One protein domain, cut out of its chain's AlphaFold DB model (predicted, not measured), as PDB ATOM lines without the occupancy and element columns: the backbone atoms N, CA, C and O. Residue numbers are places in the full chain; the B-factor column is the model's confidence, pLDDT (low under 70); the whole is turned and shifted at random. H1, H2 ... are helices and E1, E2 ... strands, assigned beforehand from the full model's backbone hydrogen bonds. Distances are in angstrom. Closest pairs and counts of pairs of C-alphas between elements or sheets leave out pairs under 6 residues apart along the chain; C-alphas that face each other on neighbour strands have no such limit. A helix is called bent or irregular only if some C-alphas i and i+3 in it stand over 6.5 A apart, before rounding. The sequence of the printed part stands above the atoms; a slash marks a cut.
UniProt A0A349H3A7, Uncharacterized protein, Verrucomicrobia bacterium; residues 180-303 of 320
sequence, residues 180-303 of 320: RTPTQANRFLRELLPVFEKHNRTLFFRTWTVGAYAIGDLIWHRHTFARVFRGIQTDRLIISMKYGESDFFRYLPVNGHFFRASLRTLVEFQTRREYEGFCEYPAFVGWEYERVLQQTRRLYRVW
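AT A GLANCE: This is residues 180 to 303 of the 320 residues of an uncharacterized protein of Verrucomicrobia bacterium (UniProt A0A349H3A7). A small parallel sheet of three short strands forms the middle, with the long helix H1 packed by E1 at one end and H4 slanting past E3 at the other side. H2 packs on the first part of H1, and the long loop of residues 269 to 285 reaches as far as 29 A from the mean of the C-alphas. The printed part has 124 residues with elements in the order H1, E1, H2, E2, H3, E3, H4; the sheet order is E1, E2, E3. The class is mixed, helices and strands, with 60 residues, under half, in named elements. It is compact, with a radius of gyration of the C-alphas of 15.7 A, and spans 46 by 36 by 27 A.

IN THESE COORDINATES: H1, residues 182 to 198, begins at C-alpha (98.836, 145.054, 155.435), is 25.0 A long and has a kink of 27 degrees near residue 191; it is irregular, but only just, with C-alphas 191 and 194 6.7 A apart. E1 is 202 to 206, 12.8 A; H2 222 to 229, 10.9 A; E2 237 to 242, 16.5 A; H3 256 to 259, 5.8 A; E3 265 to 268, 9.8 A. H4, 286 to 301, is 22.6 A, with a kink of 25 degrees near residue 295, and ends at (115.982, 120.202, 152.525).

HOW THE PARTS SIT: E1 and E2 are parallel at 32 degrees, with N 205 and O 238 2.9 A apart, within hydrogen-bond range; E2 and E3 are parallel at 34 degrees, with N 266 and O 239 at 2.8 A. E1, H2, E2 and E2, H3, E3 are strand-helix-strand units, parallel neighbour strands with a helix between, each with a right-handed crossover. H1 is on the sheet in two layers, a helix on one face; its closest C-alphas to E1 are Phe 196 and Thr 202, 6.1 A. With residues 182 to 186 alone H1 touches H2, closest C-alphas Asn 186 and Val 228, 4.6 A, the same way at a shallow tilt of 34.8 degrees, only just short of steep. H3 and H4 only graze the sheet, and only just touch, with 3 pairs of C-alphas within 8 A, the closest Phe 258 and Thr 296, 6.8 A; H4 does so with residues 296 to 299 alone. H1 and H4 are apart. Every O i to N i+4 pair is within hydrogen-bond range in H2, 10 of 13 in H1 and 9 of 12 in H4; H3 is too short for such a pair.

THE WHOLE: The two C-alphas farthest apart, those of Lys 198 and Tyr 281, are 48.0 A apart. The printed part has no cut; the links E1 to H2, E2 to H3 and E3 to H4 are long. Mean pLDDT of the printed part is 90.6, with residues 298 to 303 under 70.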
ATOM      1  N   ARG A 180     100.355 152.006 154.600       95.38
ATOM      2  CA  ARG A 180     100.205 152.105 156.063       95.38
ATOM      3  C   ARG A 180      99.579 150.868 156.697       95.38
ATOM      4  O   ARG A 180      99.552 150.741 157.917       95.38
ATOM      5  N   THR A 181      99.041 149.958 155.886       97.19
ATOM      6  CA  THR A 181      98.333 148.762 156.359       97.19
ATOM      7  C   THR A 181      98.727 147.516 155.561       97.19
ATOM      8  O   THR A 181      99.071 147.624 154.379       97.19
ATOM      9  N   PRO A 182      98.575 146.310 156.141       97.81
ATOM     10  CA  PRO A 182      98.836 145.054 155.435       97.81
ATOM     11  C   PRO A 182      97.996 144.870 154.171       97.81
ATOM     12  O   PRO A 182      98.469 144.345 153.169       97.81
ATOM     13  N   THR A 183      96.746 145.339 154.198       98.19
ATOM     14  CA  THR A 183      95.837 145.262 153.048       98.19
ATOM     15  C   THR A 183      96.323 146.142 151.893       98.19
ATOM     16  O   THR A 183      96.260 145.727 150.738       98.19
ATOM     17  N   GLN A 184      96.847 147.337 152.188       98.06
ATOM     18  CA  GLN A 184      97.432 148.217 151.174       98.06
ATOM     19  C   GLN A 184      98.697 147.610 150.556       98.06
ATOM     20  O   GLN A 184      98.847 147.671 149.341       98.06
ATOM     21  N   ALA A 185      99.560 146.983 151.363       98.00
ATOM     22  CA  ALA A 185     100.742 146.280 150.863       98.00
ATOM     23  C   ALA A 185     100.365 145.075 149.979       98.00
ATOM     24  O   ALA A 185     100.927 144.905 148.902       98.00
ATOM     25  N   ASN A 186      99.360 144.282 150.374       98.62
ATOM     26  CA  ASN A 186      98.857 143.182 149.542       98.62
ATOM     27  C   ASN A 186      98.308 143.687 148.200       98.62
ATOM     28  O   ASN A 186      98.616 143.114 147.159       98.62
ATOM     29  N   ARG A 187      97.533 144.781 148.212       98.38
ATOM     30  CA  ARG A 187      97.037 145.417 146.985       98.38
ATOM     31  C   ARG A 187      98.186 145.898 146.100       98.38
ATOM     32  O   ARG A 187      98.169 145.616 144.912       98.38
ATOM     33  N   PHE A 188      99.167 146.588 146.680       98.56
ATOM     34  CA  PHE A 188     100.372 147.030 145.977       98.56
ATOM     35  C   PHE A 188     101.049 145.863 145.250       98.56
ATOM     36  O   PHE A 188     101.242 145.931 144.042       98.56
ATOM     37  N   LEU A 189     101.320 144.759 145.953       98.62
ATOM     38  CA  LEU A 189     101.941 143.581 145.350       98.62
ATOM     39  C   LEU A 189     101.082 142.991 144.223       98.62
ATOM     40  O   LEU A 189     101.596 142.733 143.142       98.62
ATOM     41  N   ARG A 190      99.773 142.814 144.441       98.50
ATOM     42  CA  ARG A 190      98.861 142.242 143.433       98.50
ATOM     43  C   ARG A 190      98.780 143.058 142.143       98.50
ATOM     44  O   ARG A 190      98.582 142.474 141.089       98.50
ATOM     45  N   GLU A 191      98.907 144.374 142.235       98.25
ATOM     46  CA  GLU A 191      98.842 145.273 141.077       98.25
ATOM     47  C   GLU A 191     100.185 145.338 140.331       98.25
ATOM     48  O   GLU A 191     100.204 145.496 139.114       98.25
ATOM     49  N   LEU A 192     101.317 145.192 141.033       98.31
ATOM     50  CA  LEU A 192     102.646 145.232 140.412       98.31
ATOM     51  C   LEU A 192     103.073 143.889 139.815       98.31
ATOM     52  O   LEU A 192     103.696 143.873 138.756       98.31
ATOM     53  N   LEU A 193     102.781 142.768 140.481       98.62
ATOM     54  CA  LEU A 193     103.284 141.446 140.086       98.62
ATOM     55  C   LEU A 193     103.003 141.056 138.623       98.62
ATOM     56  O   LEU A 193     103.931 140.528 138.008       98.62
ATOM     57  N   PRO A 194     101.839 141.374 138.019       98.62
ATOM     58  CA  PRO A 194     101.604 141.099 136.601       98.62
ATOM     59  C   PRO A 194     102.655 141.717 135.665       98.62
ATOM     60  O   PRO A 194     103.018 141.106 134.663       98.62
ATOM     61  N   VAL A 195     103.199 142.893 136.001       98.62
ATOM     62  CA  VAL A 195     104.264 143.548 135.220       98.62
ATOM     63  C   VAL A 195     105.570 142.754 135.315       98.62
ATOM     64  O   VAL A 195     106.226 142.489 134.310       98.62
ATOM     65  N   PHE A 196     105.938 142.312 136.519       98.62
ATOM     66  CA  PHE A 196     107.134 141.488 136.728       98.62
ATOM     67  C   PHE A 196     107.012 140.119 136.047       98.62
ATOM     68  O   PHE A 196     107.992 139.607 135.507       98.62
ATOM     69  N   GLU A 197     105.813 139.540 136.034       98.44
ATOM     70  CA  GLU A 197     105.501 138.295 135.328       98.44
ATOM     71  C   GLU A 197     105.602 138.453 133.813       98.44
ATOM     72  O   GLU A 197     106.338 137.679 133.197       98.44
ATOM     73  N   LYS A 198     104.967 139.488 133.240       98.31
ATOM     74  CA  LYS A 198     105.061 139.841 131.812       98.31
ATOM     75  C   LYS A 198     106.519 139.912 131.355       98.31
ATOM     76  O   LYS A 198     106.875 139.336 130.332       98.31
ATOM     77  N   HIS A 199     107.367 140.572 132.143       98.31
ATOM     78  CA  HIS A 199     108.766 140.824 131.788       98.31
ATOM     79  C   HIS A 199     109.754 139.792 132.320       98.31
ATOM     80  O   HIS A 199     110.959 139.979 132.167       98.31
ATOM     81  N   ASN A 200     109.312 138.699 132.955       97.38
ATOM     82  CA  ASN A 200     110.220 137.694 133.531       97.38
ATOM     83  C   ASN A 200     111.237 138.321 134.527       97.38
ATOM     84  O   ASN A 200     112.369 137.854 134.653       97.38
ATOM     85  N   ARG A 201     110.843 139.389 135.236       98.00
ATOM     86  CA  ARG A 201     111.660 140.101 136.237       98.00
ATOM     87  C   ARG A 201     111.269 139.702 137.653       98.00
ATOM     88  O   ARG A 201     110.207 139.131 137.875       98.00
ATOM     89  N   THR A 202     112.138 139.965 138.628       98.00
ATOM     90  CA  THR A 202     111.888 139.581 140.031       98.00
ATOM     91  C   THR A 202     111.620 140.799 140.909       98.00
ATOM     92  O   THR A 202     112.412 141.738 140.933       98.00
ATOM     93  N   LEU A 203     110.515 140.773 141.652       98.56
ATOM     94  CA  LEU A 203     110.217 141.712 142.726       98.56
ATOM     95  C   LEU A 203     110.770 141.139 144.032       98.56
ATOM     96  O   LEU A 203     110.358 140.064 144.473       98.56
ATOM     97  N   PHE A 204     111.661 141.879 144.680       98.25
ATOM     98  CA  PHE A 204     112.068 141.618 146.054       98.25
ATOM     99  C   PHE A 204     111.325 142.580 146.969       98.25
ATOM    100  O   PHE A 204     111.360 143.791 146.762       98.25
ATOM    101  N   PHE A 205     110.630 142.055 147.969       97.88
ATOM    102  CA  PHE A 205     109.873 142.875 148.907       97.88
ATOM    103  C   PHE A 205     110.502 142.786 150.286       97.88
ATOM    104  O   PHE A 205     110.475 141.724 150.914       97.88
ATOM    105  N   ARG A 206     111.097 143.891 150.738       96.25
ATOM    106  CA  ARG A 206     111.752 143.965 152.042       96.25
ATOM    107  C   ARG A 206     110.712 144.026 153.154       96.25
ATOM    108  O   ARG A 206     109.759 144.797 153.069       96.25
ATOM    109  N   THR A 207     110.901 143.226 154.201       95.25
ATOM    110  CA  THR A 207     109.991 143.204 155.360       95.25
ATOM    111  C   THR A 207     110.365 144.198 156.447       95.25
ATOM    112  O   THR A 207     109.537 144.461 157.315       95.25
ATOM    113  N   TRP A 208     111.579 144.759 156.410       92.38
ATOM    114  CA  TRP A 208     111.967 145.819 157.334       92.38
ATOM    115  C   TRP A 208     111.100 147.056 157.112       92.38
ATOM    116  O   TRP A 208     111.113 147.662 156.041       92.38
ATOM    117  N   THR A 209     110.367 147.413 158.156       87.12
ATOM    118  CA  THR A 209     109.511 148.589 158.248       87.12
ATOM    119  C   THR A 209     109.873 149.322 159.533       87.12
ATOM    120  O   THR A 209     110.074 148.681 160.560       87.12
ATOM    121  N   VAL A 210     109.933 150.654 159.513       74.38
ATOM    122  CA  VAL A 210     110.362 151.500 160.654       74.38
ATOM    123  C   VAL A 210     109.379 151.560 161.833       74.38
ATOM    124  O   VAL A 210     109.274 152.578 162.511       74.38
ATOM    125  N   GLY A 211     108.577 150.520 162.066       82.00
ATOM    126  CA  GLY A 211     107.604 150.505 163.164       82.00
ATOM    127  C   GLY A 211     106.408 151.449 162.978       82.00
ATOM    128  O   GLY A 211     105.598 151.594 163.889       82.00
ATOM    129  N   ALA A 212     106.262 152.093 161.816       85.94
ATOM    130  CA  ALA A 212     105.211 153.075 161.570       85.94
ATOM    131  C   ALA A 212     103.917 152.453 161.009       85.94
ATOM    132  O   ALA A 212     103.937 151.668 160.059       85.94
ATOM    133  N   TYR A 213     102.774 152.901 161.545       93.25
ATOM    134  CA  TYR A 213     101.424 152.433 161.199       93.25
ATOM    135  C   TYR A 213     101.216 150.920 161.405       93.25
ATOM    136  O   TYR A 213     102.071 150.209 161.919       93.25
ATOM    137  N   ALA A 214     100.063 150.399 160.977       95.00
ATOM    138  CA  ALA A 214      99.718 148.980 161.106       95.00
ATOM    139  C   ALA A 214     100.540 148.045 160.196       95.00
ATOM    140  O   ALA A 214     100.364 146.834 160.252       95.00
ATOM    141  N   ILE A 215     101.360 148.594 159.297       95.25
ATOM    142  CA  ILE A 215     102.338 147.837 158.505       95.25
ATOM    143  C   ILE A 215     103.707 147.764 159.193       95.25
ATOM    144  O   ILE A 215     104.550 146.982 158.773       95.25
ATOM    145  N   GLY A 216     103.935 148.586 160.221       93.56
ATOM    146  CA  GLY A 216     105.241 148.825 160.828       93.56
ATOM    147  C   GLY A 216     105.868 147.618 161.518       93.56
ATOM    148  O   GLY A 216     107.074 147.617 161.746       93.56
ATOM    149  N   ASP A 217     105.075 146.593 161.807       94.50
ATOM    150  CA  ASP A 217     105.483 145.360 162.472       94.50
ATOM    151  C   ASP A 217     105.703 144.186 161.499       94.50
ATOM    152  O   ASP A 217     105.797 143.032 161.924       94.50
ATOM    153  N   LEU A 218     105.803 144.454 160.189       95.69
ATOM    154  CA  LEU A 218     105.884 143.431 159.140       95.69
ATOM    155  C   LEU A 218     107.044 142.443 159.317       95.69
ATOM    156  O   LEU A 218     106.912 141.284 158.922       95.69
ATOM    157  N   ILE A 219     108.165 142.875 159.895       93.88
ATOM    158  CA  ILE A 219     109.338 142.014 160.070       93.88
ATOM    159  C   ILE A 219     109.174 140.961 161.182       93.88
ATOM    160  O   ILE A 219     109.891 139.966 161.134       93.88
ATOM    161  N   TRP A 220     108.255 141.116 162.144       93.12
ATOM    162  CA  TRP A 220     108.095 140.154 163.258       93.12
ATOM    163  C   TRP A 220     106.653 139.674 163.484       93.12
ATOM    164  O   TRP A 220     106.414 138.581 164.015       93.12
ATOM    165  N   HIS A 221     105.646 140.463 163.101       95.81
ATOM    166  CA  HIS A 221     104.263 140.176 163.454       95.81
ATOM    167  C   HIS A 221     103.581 139.224 162.462       95.81
ATOM    168  O   HIS A 221     103.312 139.531 161.298       95.81
ATOM    169  N   ARG A 222     103.214 138.037 162.963       95.56
ATOM    170  CA  ARG A 222     102.672 136.913 162.172       95.56
ATOM    171  C   ARG A 222     101.421 137.265 161.377       95.56
ATOM    172  O   ARG A 222     101.316 136.884 160.213       95.56
ATOM    173  N   HIS A 223     100.473 137.972 161.987       96.81
ATOM    174  CA  HIS A 223      99.222 138.312 161.310       96.81
ATOM    175  C   HIS A 223      99.429 139.388 160.244       96.81
ATOM    176  O   HIS A 223      98.801 139.318 159.189       96.81
ATOM    177  N   THR A 224     100.323 140.348 160.489       97.25
ATOM    178  CA  THR A 224     100.700 141.374 159.508       97.25
ATOM    179  C   THR A 224     101.332 140.705 158.296       97.25
ATOM    180  O   THR A 224     100.807 140.842 157.189       97.25
ATOM    181  N   PHE A 225     102.356 139.876 158.514       97.31
ATOM    182  CA  PHE A 225     103.026 139.100 157.473       97.31
ATOM    183  C   PHE A 225     102.040 138.269 156.640       97.31
ATOM    184  O   PHE A 225     101.963 138.413 155.418       97.31
ATOM    185  N   ALA A 226     101.206 137.453 157.295       97.25
ATOM    186  CA  ALA A 226     100.226 136.615 156.606       97.25
ATOM    187  C   ALA A 226      99.223 137.442 155.785       97.25
ATOM    188  O   ALA A 226      98.849 137.040 154.686       97.25
ATOM    189  N   ARG A 227      98.792 138.607 156.286       97.94
ATOM    190  CA  ARG A 227      97.871 139.502 155.568       97.94
ATOM    191  C   ARG A 227      98.515 140.162 154.351       97.94
ATOM    192  O   ARG A 227      97.827 140.288 153.341       97.94
ATOM    193  N   VAL A 228      99.787 140.562 154.430       98.06
ATOM    194  CA  VAL A 228     100.516 141.165 153.300       98.06
ATOM    195  C   VAL A 228     100.647 140.181 152.143       98.06
ATOM    196  O   VAL A 228     100.402 140.555 151.000       98.06
ATOM    197  N   PHE A 229     100.967 138.917 152.421       97.94
ATOM    198  CA  PHE A 229     101.247 137.926 151.374       97.94
ATOM    199  C   PHE A 229     100.059 137.019 151.023       97.94
ATOM    200  O   PHE A 229     100.182 136.112 150.199       97.94
ATOM    201  N   ARG A 230      98.881 137.256 151.615       97.44
ATOM    202  CA  ARG A 230      97.708 136.394 151.436       97.44
ATOM    203  C   ARG A 230      97.304 136.255 149.966       97.44
ATOM    204  O   ARG A 230      96.994 137.239 149.284       97.44
ATOM    205  N   GLY A 231      97.213 135.002 149.525       97.06
ATOM    206  CA  GLY A 231      96.739 134.624 148.194       97.06
ATOM    207  C   GLY A 231      97.644 135.095 147.056       97.06
ATOM    208  O   GLY A 231      97.142 135.277 145.951       97.06
ATOM    209  N   ILE A 232      98.922 135.363 147.336       97.75
ATOM    210  CA  ILE A 232      99.949 135.584 146.320       97.75
ATOM    211  C   ILE A 232     100.661 134.252 146.090       97.75
ATOM    212  O   ILE A 232     101.139 133.633 147.040       97.75
ATOM    213  N   GLN A 233     100.714 133.813 144.837       95.00
ATOM    214  CA  GLN A 233     101.387 132.589 144.409       95.00
ATOM    215  C   GLN A 233     102.103 132.889 143.095       95.00
ATOM    216  O   GLN A 233     101.462 132.991 142.056       95.00
ATOM    217  N   THR A 234     103.413 133.113 143.155       94.94
ATOM    218  CA  THR A 234     104.215 133.465 141.976       94.94
ATOM    219  C   THR A 234     105.698 133.216 142.232       94.94
ATOM    220  O   THR A 234     106.194 133.440 143.339       94.94
ATOM    221  N   ASP A 235     106.419 132.831 141.182       93.94
ATOM    222  CA  ASP A 235     107.882 132.735 141.171       93.94
ATOM    223  C   ASP A 235     108.555 134.076 140.845       93.94
ATOM    224  O   ASP A 235     109.766 134.135 140.624       93.94
ATOM    225  N   ARG A 236     107.800 135.179 140.799       96.81
ATOM    226  CA  ARG A 236     108.330 136.535 140.570       96.81
ATOM    227  C   ARG A 236     108.395 137.393 141.818       96.81
ATOM    228  O   ARG A 236     108.853 138.525 141.738       96.81
ATOM    229  N   LEU A 237     108.022 136.835 142.966       97.81
ATOM    230  CA  LEU A 237     108.161 137.467 144.271       97.81
ATOM    231  C   LEU A 237     109.200 136.729 145.117       97.81
ATOM    232  O   LEU A 237     109.192 135.497 145.205       97.81
ATOM    233  N   ILE A 238     110.081 137.489 145.760       97.31
ATOM    234  CA  ILE A 238     110.971 137.016 146.819       97.31
ATOM    235  C   ILE A 238     110.821 137.947 148.020       97.31
ATOM    236  O   ILE A 238     110.899 139.167 147.895       97.31
ATOM    237  N   ILE A 239     110.599 137.374 149.197       97.00
ATOM    238  CA  ILE A 239     110.518 138.132 150.445       97.00
ATOM    239  C   ILE A 239     111.938 138.319 150.977       97.00
ATOM    240  O   ILE A 239     112.602 137.344 151.319       97.00
ATOM    241  N   SER A 240     112.403 139.562 151.043       96.12
ATOM    242  CA  SER A 240     113.740 139.908 151.526       96.12
ATOM    243  C   SER A 240     113.661 140.300 152.999       96.12
ATOM    244  O   SER A 240     112.885 141.181 153.370       96.12
ATOM    245  N   MET A 241     114.390 139.601 153.865       94.81
ATOM    246  CA  MET A 241     114.263 139.750 155.317       94.81
ATOM    247  C   MET A 241     115.634 139.808 155.965       94.81
ATOM    248  O   MET A 241     116.497 138.986 155.660       94.81
ATOM    249  N   LYS A 242     115.820 140.724 156.919       95.06
ATOM    250  CA  LYS A 242     116.982 140.676 157.815       95.06
ATOM    251  C   LYS A 242     117.018 139.327 158.527       95.06
ATOM    252  O   LYS A 242     115.979 138.708 158.763       95.06
ATOM    253  N   TYR A 243     118.221 138.865 158.860       94.19
ATOM    254  CA  TYR A 243     118.375 137.574 159.524       94.19
ATOM    255  C   TYR A 243     117.602 137.477 160.846       94.19
ATOM    256  O   TYR A 243     117.100 136.402 161.154       94.19
ATOM    257  N   GLY A 244     117.490 138.579 161.594       93.81
ATOM    258  CA  GLY A 244     116.719 138.691 162.832       93.81
ATOM    259  C   GLY A 244     115.473 139.572 162.693       93.81
ATOM    260  O   GLY A 244     115.165 140.098 161.624       93.81
ATOM    261  N   GLU A 245     114.746 139.739 163.795       92.12
ATOM    262  CA  GLU A 245     113.489 140.510 163.871       92.12
ATOM    263  C   GLU A 245     113.702 142.008 164.168       92.12
ATOM    264  O   GLU A 245     112.754 142.732 164.458       92.12
ATOM    265  N   SER A 246     114.944 142.492 164.095       90.50
ATOM    266  CA  SER A 246     115.311 143.888 164.355       90.50
ATOM    267  C   SER A 246     116.394 144.374 163.381       90.50
ATOM    268  O   SER A 246     116.716 143.698 162.398       90.50
ATOM    269  N   ASP A 247     116.942 145.562 163.628       89.88
ATOM    270  CA  ASP A 247     117.909 146.220 162.756       89.88
ATOM    271  C   ASP A 247     119.321 145.654 162.919       89.88
ATOM    272  O   ASP A 247     120.145 146.217 163.621       89.88
ATOM    273  N   PHE A 248     119.570 144.479 162.335       91.31
ATOM    274  CA  PHE A 248     120.879 143.811 162.249       91.31
ATOM    275  C   PHE A 248     121.674 143.617 163.561       91.31
ATOM    276  O   PHE A 248     122.783 143.076 163.492       91.31
ATOM    277  N   PHE A 249     121.113 143.954 164.731       90.12
ATOM    278  CA  PHE A 249     121.738 143.743 166.036       90.12
ATOM    279  C   PHE A 249     122.201 142.304 166.198       90.12
ATOM    280  O   PHE A 249     121.487 141.367 165.847       90.12
ATOM    281  N   ARG A 250     123.389 142.139 166.772       88.94
ATOM    282  CA  ARG A 250     124.034 140.834 166.914       88.94
ATOM    283  C   ARG A 250     123.322 139.939 167.910       88.94
ATOM    284  O   ARG A 250     122.677 140.407 168.845       88.94
ATOM    285  N   TYR A 251     123.492 138.634 167.711       87.38
ATOM    286  CA  TYR A 251     122.966 137.580 168.581       87.38
ATOM    287  C   TYR A 251     121.438 137.499 168.643       87.38
ATOM    288  O   TYR A 251     120.893 136.789 169.489       87.38
ATOM    289  N   LEU A 252     120.739 138.157 167.716       91.69
ATOM    290  CA  LEU A 252     119.310 137.948 167.539       91.69
ATOM    291  C   LEU A 252     119.025 136.511 167.071       91.69
ATOM    292  O   LEU A 252     119.795 135.943 166.284       91.69
ATOM    293  N   PRO A 253     117.900 135.916 167.505       93.44
ATOM    294  CA  PRO A 253     117.421 134.679 166.912       93.44
ATOM    295  C   PRO A 253     117.083 134.895 165.432       93.44
ATOM    296  O   PRO A 253     116.718 135.997 165.014       93.44
ATOM    297  N   VAL A 254     117.166 133.821 164.640       94.75
ATOM    298  CA  VAL A 254     116.731 133.871 163.240       94.75
ATOM    299  C   VAL A 254     115.242 134.175 163.172       94.75
ATOM    300  O   VAL A 254     114.439 133.560 163.876       94.75
ATOM    301  N   ASN A 255     114.890 135.110 162.295       94.50
ATOM    302  CA  ASN A 255     113.538 135.597 162.104       94.50
ATOM    303  C   ASN A 255     112.551 134.442 161.874       94.50
ATOM    304  O   ASN A 255     112.713 133.623 160.962       94.50
ATOM    305  N   GLY A 256     111.493 134.395 162.690       93.62
ATOM    306  CA  GLY A 256     110.518 133.310 162.655       93.62
ATOM    307  C   GLY A 256     109.773 133.177 161.322       93.62
ATOM    308  O   GLY A 256     109.195 132.122 161.049       93.62
ATOM    309  N   HIS A 257     109.757 134.219 160.485       94.12
ATOM    310  CA  HIS A 257     109.101 134.198 159.180       94.12
ATOM    311  C   HIS A 257     109.809 133.320 158.149       94.12
ATOM    312  O   HIS A 257     109.112 132.751 157.308       94.12
ATOM    313  N   PHE A 258     111.130 133.100 158.242       93.56
ATOM    314  CA  PHE A 258     111.828 132.161 157.346       93.56
ATOM    315  C   PHE A 258     111.214 130.756 157.398       93.56
ATOM    316  O   PHE A 258     111.118 130.085 156.377       93.56
ATOM    317  N   PHE A 259     110.728 130.340 158.570       90.81
ATOM    318  CA  PHE A 259     110.157 129.011 158.805       90.81
ATOM    319  C   PHE A 259     108.660 128.905 158.479       90.81
ATOM    320  O   PHE A 259     108.070 127.838 158.628       90.81
ATOM    321  N   ARG A 260     108.019 130.017 158.103       88.00
ATOM    322  CA  ARG A 260     106.559 130.107 157.914       88.00
ATOM    323  C   ARG A 260     106.155 130.622 156.542       88.00
ATOM    324  O   ARG A 260     105.007 130.437 156.146       88.00
ATOM    325  N   ALA A 261     107.051 131.318 155.853       88.19
ATOM    326  CA  ALA A 261     106.783 131.848 154.531       88.19
ATOM    327  C   ALA A 261     106.530 130.701 153.543       88.19
ATOM    328  O   ALA A 261     107.346 129.797 153.402       88.19
ATOM    329  N   SER A 262     105.399 130.759 152.840       88.81
ATOM    330  CA  SER A 262     105.109 129.868 151.709       88.81
ATOM    331  C   SER A 262     105.738 130.353 150.399       88.81
ATOM    332  O   SER A 262     105.758 129.622 149.416       88.81
ATOM    333  N   LEU A 263     106.207 131.603 150.371       92.12
ATOM    334  CA  LEU A 263     106.917 132.214 149.252       92.12
ATOM    335  C   LEU A 263     108.427 132.085 149.453       92.12
ATOM    336  O   LEU A 263     108.903 131.940 150.580       92.12
ATOM    337  N   ARG A 264     109.188 132.199 148.361       93.19
ATOM    338  CA  ARG A 264     110.654 132.215 148.427       93.19
ATOM    339  C   ARG A 264     111.137 133.383 149.279       93.19
ATOM    340  O   ARG A 264     110.613 134.495 149.181       93.19
ATOM    341  N   THR A 265     112.159 133.122 150.080       93.50
ATOM    342  CA  THR A 265     112.759 134.104 150.981       93.50
ATOM    343  C   THR A 265     114.227 134.322 150.643       93.50
ATOM    344  O   THR A 265     114.909 133.418 150.160       93.50
ATOM    345  N   LEU A 266     114.702 135.535 150.907       94.44
ATOM    346  CA  LEU A 266     116.097 135.935 150.840       94.44
ATOM    347  C   LEU A 266     116.509 136.494 152.201       94.44
ATOM    348  O   LEU A 266     115.766 137.267 152.807       94.44
ATOM    349  N   VAL A 267     117.679 136.078 152.680       95.19
ATOM    350  CA  VAL A 267     118.261 136.585 153.924       95.19
ATOM    351  C   VAL A 267     119.159 137.783 153.633       95.19
ATOM    352  O   VAL A 267     120.048 137.713 152.789       95.19
ATOM    353  N   GLU A 268     118.919 138.885 154.334       95.19
ATOM    354  CA  GLU A 268     119.752 140.081 154.306       95.19
ATOM    355  C   GLU A 268     120.782 140.019 155.440       95.19
ATOM    356  O   GLU A 268     120.442 139.780 156.607       95.19
ATOM    357  N   PHE A 269     122.037 140.306 155.099       94.69
ATOM    358  CA  PHE A 269     123.143 140.472 156.037       94.69
ATOM    359  C   PHE A 269     123.759 141.862 155.881       94.69
ATOM    360  O   PHE A 269     123.850 142.377 154.768       94.69
ATOM    361  N   GLN A 270     124.234 142.451 156.981       91.44
ATOM    362  CA  GLN A 270     124.897 143.756 156.964       91.44
ATOM    363  C   GLN A 270     126.400 143.601 157.199       91.44
ATOM    364  O   GLN A 270     126.858 143.225 158.281       91.44
ATOM    365  N   THR A 271     127.208 143.868 156.181       87.50
ATOM    366  CA  THR A 271     128.672 143.810 156.311       87.50
ATOM    367  C   THR A 271     129.283 145.131 156.768       87.50
ATOM    368  O   THR A 271     130.421 145.141 157.234       87.50
ATOM    369  N   ARG A 272     128.521 146.230 156.714       83.75
ATOM    370  CA  ARG A 272     128.892 147.473 157.393       83.75
ATOM    371  C   ARG A 272     128.806 147.287 158.903       83.75
ATOM    372  O   ARG A 272     127.847 146.712 159.406       83.75
ATOM    373  N   ARG A 273     129.813 147.797 159.605       87.31
ATOM    374  CA  ARG A 273     129.991 147.637 161.051       87.31
ATOM    375  C   ARG A 273     129.220 148.682 161.858       87.31
ATOM    376  O   ARG A 273     129.757 149.244 162.799       87.31
ATOM    377  N   GLU A 274     127.982 148.984 161.470       86.06
ATOM    378  CA  GLU A 274     127.169 150.045 162.090       86.06
ATOM    379  C   GLU A 274     126.979 149.822 163.596       86.06
ATOM    380  O   GLU A 274     127.214 150.723 164.396       86.06
ATOM    381  N   TYR A 275     126.663 148.586 163.984       88.25
ATOM    382  CA  TYR A 275     126.491 148.184 165.383       88.25
ATOM    383  C   TYR A 275     127.771 147.632 166.023       88.25
ATOM    384  O   TYR A 275     127.759 147.204 167.173       88.25
ATOM    385  N   GLU A 276     128.885 147.668 165.290       88.69
ATOM    386  CA  GLU A 276     130.205 147.208 165.730       88.69
ATOM    387  C   GLU A 276     131.233 148.352 165.658       88.69
ATOM    388  O   GLU A 276     132.362 148.174 165.204       88.69
ATOM    389  N   GLY A 277     130.815 149.559 166.060       86.38
ATOM    390  CA  GLY A 277     131.701 150.718 166.205       86.38
ATOM    391  C   GLY A 277     132.227 151.293 164.892       86.38
ATOM    392  O   GLY A 277     133.317 151.837 164.869       86.38
ATOM    393  N   PHE A 278     131.507 151.149 163.778       85.50
ATOM    394  CA  PHE A 278     131.866 151.719 162.471       85.50
ATOM    395  C   PHE A 278     133.287 151.376 161.992       85.50
ATOM    396  O   PHE A 278     133.945 152.189 161.347       85.50
ATOM    397  N   CYS A 279     133.735 150.145 162.262       81.00
ATOM    398  CA  CYS A 279     135.084 149.654 161.958       81.00
ATOM    399  C   CYS A 279     136.206 150.279 162.810       81.00
ATOM    400  O   CYS A 279     137.373 150.117 162.458       81.00
ATOM    401  N   GLU A 280     135.899 150.945 163.929       88.31
ATOM    402  CA  GLU A 280     136.915 151.404 164.895       88.31
ATOM    403  C   GLU A 280     137.691 150.237 165.526       88.31
ATOM    404  O   GLU A 280     138.836 150.402 165.942       88.31
ATOM    405  N   TYR A 281     137.097 149.042 165.562       87.12
ATOM    406  CA  TYR A 281     137.743 147.816 166.017       87.12
ATOM    407  C   TYR A 281     137.434 146.629 165.088       87.12
ATOM    408  O   TYR A 281     136.398 146.608 164.413       87.12
ATOM    409  N   PRO A 282     138.314 145.610 165.042       88.62
ATOM    410  CA  PRO A 282     138.046 144.385 164.301       88.62
ATOM    411  C   PRO A 282     136.800 143.669 164.839       88.62
ATOM    412  O   PRO A 282     136.737 143.310 166.013       88.62
ATOM    413  N   ALA A 283     135.827 143.409 163.966       88.94
ATOM    414  CA  ALA A 283     134.615 142.668 164.302       88.94
ATOM    415  C   ALA A 283     134.260 141.681 163.180       88.94
ATOM    416  O   ALA A 283     133.616 142.022 162.183       88.94
ATOM    417  N   PHE A 284     134.720 140.435 163.330       90.00
ATOM    418  CA  PHE A 284     134.405 139.354 162.400       90.00
ATOM    419  C   PHE A 284     133.025 138.758 162.706       90.00
ATOM    420  O   PHE A 284     132.799 138.226 163.788       90.00
ATOM    421  N   VAL A 285     132.117 138.803 161.727       89.94
ATOM    422  CA  VAL A 285     130.728 138.309 161.858       89.94
ATOM    423  C   VAL A 285     130.439 137.066 161.007       89.94
ATOM    424  O   VAL A 285     129.305 136.594 160.960       89.94
ATOM    425  N   GLY A 286     131.446 136.519 160.316       91.69
ATOM    426  CA  GLY A 286     131.247 135.413 159.373       91.69
ATOM    427  C   GLY A 286     130.666 134.157 160.025       91.69
ATOM    428  O   GLY A 286     129.773 133.539 159.453       91.69
ATOM    429  N   TRP A 287     131.081 133.835 161.256       92.94
ATOM    430  CA  TRP A 287     130.552 132.687 162.008       92.94
ATOM    431  C   TRP A 287     129.060 132.823 162.326       92.94
ATOM    432  O   TRP A 287     128.310 131.848 162.281       92.94
ATOM    433  N   GLU A 288     128.599 134.041 162.621       91.25
ATOM    434  CA  GLU A 288     127.177 134.306 162.836       91.25
ATOM    435  C   GLU A 288     126.387 134.103 161.539       91.25
ATOM    436  O   GLU A 288     125.334 133.464 161.552       91.25
ATOM    437  N   TYR A 289     126.912 134.584 160.411       93.19
ATOM    438  CA  TYR A 289     126.262 134.428 159.106       93.19
ATOM    439  C   TYR A 289     126.222 132.978 158.658       93.19
ATOM    440  O   TYR A 289     125.182 132.520 158.187       93.19
ATOM    441  N   GLU A 290     127.293 132.222 158.885       93.12
ATOM    442  CA  GLU A 290     127.296 130.785 158.652       93.12
ATOM    443  C   GLU A 290     126.210 130.086 159.480       93.12
ATOM    444  O   GLU A 290     125.414 129.322 158.928       93.12
ATOM    445  N   ARG A 291     126.099 130.394 160.778       92.69
ATOM    446  CA  ARG A 291     125.053 129.836 161.649       92.69
ATOM    447  C   ARG A 291     123.648 130.146 161.127       92.69
ATOM    448  O   ARG A 291     122.813 129.242 161.049       92.69
ATOM    449  N   VAL A 292     123.379 131.396 160.746       92.81
ATOM    450  CA  VAL A 292     122.087 131.802 160.161       92.81
ATOM    451  C   VAL A 292     121.817 131.038 158.861       92.81
ATOM    452  O   VAL A 292     120.717 130.519 158.662       92.81
ATOM    453  N   LEU A 293     122.810 130.934 157.976       90.75
ATOM    454  CA  LEU A 293     122.686 130.203 156.714       90.75
ATOM    455  C   LEU A 293     122.401 128.720 156.946       90.75
ATOM    456  O   LEU A 293     121.559 128.149 156.261       90.75
ATOM    457  N   GLN A 294     123.047 128.083 157.921       90.44
ATOM    458  CA  GLN A 294     122.778 126.686 158.262       90.44
ATOM    459  C   GLN A 294     121.341 126.494 158.775       90.44
ATOM    460  O   GLN A 294     120.673 125.532 158.385       90.44
ATOM    461  N   GLN A 295     120.836 127.413 159.603       89.88
ATOM    462  CA  GLN A 295     119.469 127.358 160.131       89.88
ATOM    463  C   GLN A 295     118.413 127.578 159.041       89.88
ATOM    464  O   GLN A 295     117.421 126.852 158.996       89.88
ATOM    465  N   THR A 296     118.650 128.515 158.121       85.44
ATOM    466  CA  THR A 296     117.715 128.817 157.026       85.44
ATOM    467  C   THR A 296     117.803 127.810 155.870       85.44
ATOM    468  O   THR A 296     116.782 127.462 155.288       85.44
ATOM    469  N   ARG A 297     118.978 127.234 155.566       73.81
ATOM    470  CA  ARG A 297     119.138 126.201 154.515       73.81
ATOM    471  C   ARG A 297     118.519 124.853 154.865       73.81
ATOM    472  O   ARG A 297     118.051 124.158 153.962       73.81
ATOM    473  N   ARG A 298     118.486 124.469 156.149       55.41
ATOM    474  CA  ARG A 298     117.801 123.239 156.595       55.41
ATOM    475  C   ARG A 298     116.325 123.215 156.162       55.41
ATOM    476  O   ARG A 298     115.788 122.134 155.964       55.41
ATOM    477  N   LEU A 299     115.713 124.372 155.901       48.50
ATOM    478  CA  LEU A 299     114.339 124.494 155.402       48.50
ATOM    479  C   LEU A 299     114.160 124.017 153.956       48.50
ATOM    480  O   LEU A 299     113.194 123.318 153.670       48.50
ATOM    481  N   TYR A 300     115.112 124.307 153.063       35.00
ATOM    482  CA  TYR A 300     115.042 123.856 151.667       35.00
ATOM    483  C   TYR A 300     115.190 122.333 151.535       35.00
ATOM    484  O   TYR A 300     114.669 121.745 150.591       35.00
ATOM    485  N   ARG A 301     115.863 121.672 152.489       28.72
ATOM    486  CA  ARG A 301     115.982 120.202 152.525       28.72
ATOM    487  C   ARG A 301     114.771 119.494 153.146       28.72
ATOM    488  O   ARG A 301     114.576 118.318 152.862       28.72
ATOM    489  N   VAL A 302     113.967 120.174 153.967       29.56
ATOM    490  CA  VAL A 302     112.809 119.588 154.679       29.56
ATOM    491  C   VAL A 302     111.491 119.761 153.897       29.56
ATOM    492  O   VAL A 302     110.434 119.373 154.381       29.56
ATOM    493  N   TRP A 303     111.531 120.244 152.649       28.05
ATOM    494  CA  TRP A 303     110.366 120.280 151.752       28.05
ATOM    495  C   TRP A 303     110.351 119.118 150.735       28.05
ATOM    496  O   TRP A 303     110.767 119.306 149.590       28.05
TER     497      TRP A 303